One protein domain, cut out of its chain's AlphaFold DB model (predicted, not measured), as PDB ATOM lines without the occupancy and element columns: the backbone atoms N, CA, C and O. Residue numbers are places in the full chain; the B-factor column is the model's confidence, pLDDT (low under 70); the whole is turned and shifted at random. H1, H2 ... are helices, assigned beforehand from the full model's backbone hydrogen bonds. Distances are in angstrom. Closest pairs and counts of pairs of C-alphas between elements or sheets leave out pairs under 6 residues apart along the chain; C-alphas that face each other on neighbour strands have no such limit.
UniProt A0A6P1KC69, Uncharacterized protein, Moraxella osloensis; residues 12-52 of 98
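This is residues 12 to 52 of the 98 residues of an uncharacterized protein of Moraxella osloensis (UniProt A0A6P1KC69). Two short helices, H1 and H2, make a compact corner at one end, and from it the chain reaches out as a free arm that ends in the longest helix, H3. Residues 35 to 52, of which 40 to 51 belong to H3, stick out from the corner, and the outline of the whole is elongated. The printed part has 41 residues with three named helices, in the order H1, H2, H3, and no named strand; the class is all helix. It is only just extended, close to loose, with a radius of gyration of the C-alphas of 14.0 A, and spans 36 by 22 by 17 A.

H1 takes residues 16 to 23, beginning at C-alpha 16 (52.992, -20.172, -37.687), and is 10.6 A long from first to last C-alpha. H2 takes residues 27 to 35 and measures 12.4 A. H3 takes residues 40 to 51, measures 16.4 A, and ends at C-alpha 51 (29.582, -0.933, -31.010).

H1 and H2 touch, and their closest C-alphas, those of Ser 17 and Glu 27, are 5.3 A apart. Their lines are about perpendicular, at 74 degrees. H3 is apart from H1 and from H2. Residues 35 to 52, of which 40 to 51 belong to H3, stand free. In H1, H2 and H3 every O i to N i+4 pair is within hydrogen-bond range.

The two C-alphas farthest apart are those of Asn 26 and Ile 52, at 36.8 A. The links H1 to H2, with 3 residues, and H2 to H3, with 4 residues, are tight. The printed part has no cut. The mean pLDDT of the printed part is 86.8, and no printed residue is under 70.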
ATOM      1  N   ASP A  12      40.315 -21.490 -42.056       73.50
ATOM      2  CA  ASP A  12      40.897 -22.725 -41.503       73.50
ATOM      3  C   ASP A  12      42.038 -22.587 -40.479       73.50
ATOM      4  O   ASP A  12      42.588 -21.523 -40.202       73.50
ATOM      5  N   LYS A  13      42.359 -23.729 -39.853       79.81
ATOM      6  CA  LYS A  13      43.437 -23.865 -38.870       79.81
ATOM      7  C   LYS A  13      44.784 -23.723 -39.575       79.81
ATOM      8  O   LYS A  13      45.119 -24.517 -40.449       79.81
ATOM      9  N   ILE A  14      45.569 -22.755 -39.127       85.06
ATOM     10  CA  ILE A  14      46.881 -22.424 -39.679       85.06
ATOM     11  C   ILE A  14      47.957 -22.465 -38.599       85.06
ATOM     12  O   ILE A  14      47.741 -22.037 -37.467       85.06
ATOM     13  N   ASN A  15      49.132 -22.976 -38.955       86.88
ATOM     14  CA  ASN A  15      50.322 -22.913 -38.110       86.88
ATOM     15  C   ASN A  15      51.148 -21.639 -38.390       86.88
ATOM     16  O   ASN A  15      50.895 -20.900 -39.347       86.88
ATOM     17  N   PHE A  16      52.156 -21.370 -37.554       86.56
ATOM     18  CA  PHE A  16      52.992 -20.172 -37.687       86.56
ATOM     19  C   PHE A  16      53.815 -20.141 -38.987       86.56
ATOM     20  O   PHE A  16      54.046 -19.065 -39.538       86.56
ATOM     21  N   SER A  17      54.196 -21.299 -39.534       85.88
ATOM     22  CA  SER A  17      54.908 -21.388 -40.816       85.88
ATOM     23  C   SER A  17      53.989 -21.048 -42.004       85.88
ATOM     24  O   SER A  17      54.414 -20.429 -42.978       85.88
ATOM     25  N   GLN A  18      52.701 -21.400 -41.926       85.38
ATOM     26  CA  GLN A  18      51.680 -20.997 -42.898       85.38
ATOM     27  C   GLN A  18      51.379 -19.498 -42.790       85.38
ATOM     28  O   GLN A  18      51.285 -18.826 -43.814       85.38
ATOM     29  N   LEU A  19      51.304 -18.947 -41.574       83.88
ATOM     30  CA  LEU A  19      51.180 -17.500 -41.343       83.88
ATOM     31  C   LEU A  19      52.324 -16.708 -41.979       83.88
ATOM     32  O   LEU A  19      52.075 -15.717 -42.665       83.88
ATOM     33  N   ALA A  20      53.559 -17.187 -41.817       84.50
ATOM     34  CA  ALA A  20      54.741 -16.595 -42.434       84.50
ATOM     35  C   ALA A  20      54.601 -16.468 -43.961       84.50
ATOM     36  O   ALA A  20      54.915 -15.427 -44.548       84.50
ATOM     37  N   ARG A  21      54.027 -17.496 -44.601       82.94
ATOM     38  CA  ARG A  21      53.763 -17.521 -46.046       82.94
ATOM     39  C   ARG A  21      52.751 -16.459 -46.488       82.94
ATOM     40  O   ARG A  21      52.903 -15.905 -47.571       82.94
ATOM     41  N   TYR A  22      51.732 -16.171 -45.679       80.19
ATOM     42  CA  TYR A  22      50.673 -15.224 -46.049       80.19
ATOM     43  C   TYR A  22      51.030 -13.755 -45.818       80.19
ATOM     44  O   TYR A  22      50.403 -12.888 -46.424       80.19
ATOM     45  N   SER A  23      52.018 -13.462 -44.974       76.06
ATOM     46  CA  SER A  23      52.297 -12.090 -44.536       76.06
ATOM     47  C   SER A  23      53.667 -11.539 -44.917       76.06
ATOM     48  O   SER A  23      53.973 -10.406 -44.550       76.06
ATOM     49  N   GLY A  24      54.538 -12.355 -45.519       77.44
ATOM     50  CA  GLY A  24      55.925 -11.974 -45.803       77.44
ATOM     51  C   GLY A  24      56.787 -11.735 -44.555       77.44
ATOM     52  O   GLY A  24      57.803 -11.053 -44.644       77.44
ATOM     53  N   ARG A  25      56.390 -12.264 -43.387       83.44
ATOM     54  CA  ARG A  25      57.193 -12.240 -42.146       83.44
ATOM     55  C   ARG A  25      57.648 -13.653 -41.805       83.44
ATOM     56  O   ARG A  25      57.034 -14.605 -42.266       83.44
ATOM     57  N   ASN A  26      58.703 -13.804 -41.010       87.12
ATOM     58  CA  ASN A  26      59.173 -15.127 -40.594       87.12
ATOM     59  C   ASN A  26      58.299 -15.729 -39.472       87.12
ATOM     60  O   ASN A  26      57.543 -15.028 -38.798       87.12
ATOM     61  N   GLU A  27      58.416 -17.043 -39.271       88.75
ATOM     62  CA  GLU A  27      57.700 -17.768 -38.210       88.75
ATOM     63  C   GLU A  27      58.016 -17.206 -36.816       88.75
ATOM     64  O   GLU A  27      57.135 -17.066 -35.968       88.75
ATOM     65  N   GLU A  28      59.279 -16.845 -36.594       90.50
ATOM     66  CA  GLU A  28      59.769 -16.329 -35.319       90.50
ATOM     67  C   GLU A  28      59.068 -15.026 -34.912       90.50
ATOM     68  O   GLU A  28      58.685 -14.866 -33.755       90.50
ATOM     69  N   SER A  29      58.796 -14.132 -35.866       88.00
ATOM     70  CA  SER A  29      58.025 -12.907 -35.621       88.00
ATOM     71  C   SER A  29      56.641 -13.216 -35.059       88.00
ATOM     72  O   SER A  29      56.184 -12.533 -34.145       88.00
ATOM     73  N   TYR A  30      55.978 -14.249 -35.584       86.88
ATOM     74  CA  TYR A  30      54.674 -14.681 -35.087       86.88
ATOM     75  C   TYR A  30      54.773 -15.307 -33.708       86.88
ATOM     76  O   TYR A  30      54.009 -14.939 -32.822       86.88
ATOM     77  N   ARG A  31      55.748 -16.188 -33.493       88.00
ATOM     78  CA  ARG A  31      55.989 -16.789 -32.178       88.00
ATOM     79  C   ARG A  31      56.219 -15.719 -31.107       88.00
ATOM     80  O   ARG A  31      55.584 -15.767 -30.060       88.00
ATOM     81  N   ASN A  32      57.046 -14.719 -31.408       90.44
ATOM     82  CA  ASN A  32      57.330 -13.603 -30.509       90.44
ATOM     83  C   ASN A  32      56.117 -12.688 -30.310       90.44
ATOM     84  O   ASN A  32      55.926 -12.168 -29.215       90.44
ATOM     85  N   LEU A  33      55.288 -12.483 -31.338       88.31
ATOM     86  CA  LEU A  33      54.057 -11.698 -31.223       88.31
ATOM     87  C   LEU A  33      53.036 -12.380 -30.306       88.31
ATOM     88  O   LEU A  33      52.525 -11.735 -29.400       88.31
ATOM     89  N   PHE A  34      52.768 -13.672 -30.514       86.00
ATOM     90  CA  PHE A  34      51.813 -14.444 -29.708       86.00
ATOM     91  C   PHE A  34      52.320 -14.740 -28.287       86.00
ATOM     92  O   PHE A  34      51.515 -15.042 -27.412       86.00
ATOM     93  N   ALA A  35      53.631 -14.652 -28.042       88.50
ATOM     94  CA  ALA A  35      54.210 -14.766 -26.704       88.50
ATOM     95  C   ALA A  35      54.064 -13.485 -25.866       88.50
ATOM     96  O   ALA A  35      54.225 -13.534 -24.645       88.50
ATOM     97  N   LYS A  36      53.785 -12.333 -26.491       91.56
ATOM     98  CA  LYS A  36      53.570 -11.085 -25.753       91.56
ATOM     99  C   LYS A  36      52.223 -11.136 -25.031       91.56
ATOM    100  O   LYS A  36      51.238 -11.575 -25.627       91.56
ATOM    101  N   PRO A  37      52.149 -10.647 -23.781       91.06
ATOM    102  CA  PRO A  37      50.868 -10.486 -23.119       91.06
ATOM    103  C   PRO A  37      50.010  -9.505 -23.922       91.06
ATOM    104  O   PRO A  37      50.492  -8.473 -24.391       91.06
ATOM    105  N   PHE A  38      48.736  -9.841 -24.075       88.62
ATOM    106  CA  PHE A  38      47.744  -8.986 -24.705       88.62
ATOM    107  C   PHE A  38      46.560  -8.843 -23.757       88.62
ATOM    108  O   PHE A  38      46.036  -9.838 -23.255       88.62
ATOM    109  N   ASP A  39      46.148  -7.604 -23.502       91.19
ATOM    110  CA  ASP A  39      45.007  -7.311 -22.641       91.19
ATOM    111  C   ASP A  39      43.700  -7.513 -23.418       91.19
ATOM    112  O   ASP A  39      43.077  -6.575 -23.922       91.19
ATOM    113  N   PHE A  40      43.298  -8.781 -23.531       85.62
ATOM    114  CA  PHE A  40      42.034  -9.158 -24.154       85.62
ATOM    115  C   PHE A  40      40.838  -8.533 -23.437       85.62
ATOM    116  O   PHE A  40      39.832  -8.256 -24.084       85.62
ATOM    117  N   PHE A  41      40.918  -8.297 -22.126       87.81
ATOM    118  CA  PHE A  41      39.802  -7.736 -21.374       87.81
ATOM    119  C   PHE A  41      39.534  -6.294 -21.801       87.81
ATOM    120  O   PHE A  41      38.426  -5.981 -22.238       87.81
ATOM    121  N   ASN A  42      40.552  -5.433 -21.748       91.62
ATOM    122  CA  ASN A  42      40.393  -4.033 -22.128       91.62
ATOM    123  C   ASN A  42      40.114  -3.877 -23.630       91.62
ATOM    124  O   ASN A  42      39.274  -3.069 -24.019       91.62
ATOM    125  N   PHE A  43      40.745  -4.697 -24.478       91.00
ATOM    126  CA  PHE A  43      40.450  -4.721 -25.911       91.00
ATOM    127  C   PHE A  43      38.970  -5.023 -26.193       91.00
ATOM    128  O   PHE A  43      38.314  -4.272 -26.914       91.00
ATOM    129  N   ASN A  44      38.427  -6.087 -25.591       87.94
ATOM    130  CA  ASN A  44      37.016  -6.431 -25.754       87.94
ATOM    131  C   ASN A  44      36.111  -5.342 -25.171       87.94
ATOM    132  O   ASN A  44      35.141  -4.957 -25.820       87.94
ATOM    133  N   LYS A  45      36.442  -4.795 -23.993       88.81
ATOM    134  CA  LYS A  45      35.686  -3.705 -23.363       88.81
ATOM    135  C   LYS A  45      35.533  -2.506 -24.303       88.81
ATOM    136  O   LYS A  45      34.408  -2.064 -24.522       88.81
ATOM    137  N   ILE A  46      36.632  -2.035 -24.894       92.81
ATOM    138  CA  ILE A  46      36.614  -0.913 -25.843       92.81
ATOM    139  C   ILE A  46      35.730  -1.245 -27.053       92.81
ATOM    140  O   ILE A  46      34.912  -0.422 -27.455       92.81
ATOM    141  N   LEU A  47      35.837  -2.457 -27.606       90.00
ATOM    142  CA  LEU A  47      34.996  -2.881 -28.730       90.00
ATOM    143  C   LEU A  47      33.501  -2.873 -28.385       90.00
ATOM    144  O   LEU A  47      32.696  -2.391 -29.183       90.00
ATOM    145  N   ILE A  48      33.140  -3.377 -27.204       89.19
ATOM    146  CA  ILE A  48      31.761  -3.416 -26.699       89.19
ATOM    147  C   ILE A  48      31.222  -2.002 -26.473       89.19
ATOM    148  O   ILE A  48      30.076  -1.723 -26.814       89.19
ATOM    149  N   GLU A  49      32.018  -1.111 -25.881       89.38
ATOM    150  CA  GLU A  49      31.634   0.284 -25.642       89.38
ATOM    151  C   GLU A  49      31.440   1.062 -26.949       89.38
ATOM    152  O   GLU A  49      30.561   1.914 -27.014       89.38
ATOM    153  N   GLN A  50      32.212   0.743 -27.991       91.50
ATOM    154  CA  GLN A  50      32.121   1.401 -29.298       91.50
ATOM    155  C   GLN A  50      30.942   0.934 -30.162       91.50
ATOM    156  O   GLN A  50      30.461   1.718 -30.975       91.50
ATOM    157  N   HIS A  51      30.517  -0.329 -30.048       89.31
ATOM    158  CA  HIS A  51      29.582  -0.933 -31.010       89.31
ATOM    159  C   HIS A  51      28.261  -1.422 -30.400       89.31
ATOM    160  O   HIS A  51      27.337  -1.719 -31.154       89.31
ATOM    161  N   ILE A  52      28.157  -1.542 -29.071       88.06
ATOM    162  CA  ILE A  52      26.963  -2.073 -28.400       88.06
ATOM    163  C   ILE A  52      26.358  -1.003 -27.489       88.06
ATOM    164  O   ILE A  52      26.902  -0.675 -26.426       88.06
TER     165      ILE A  52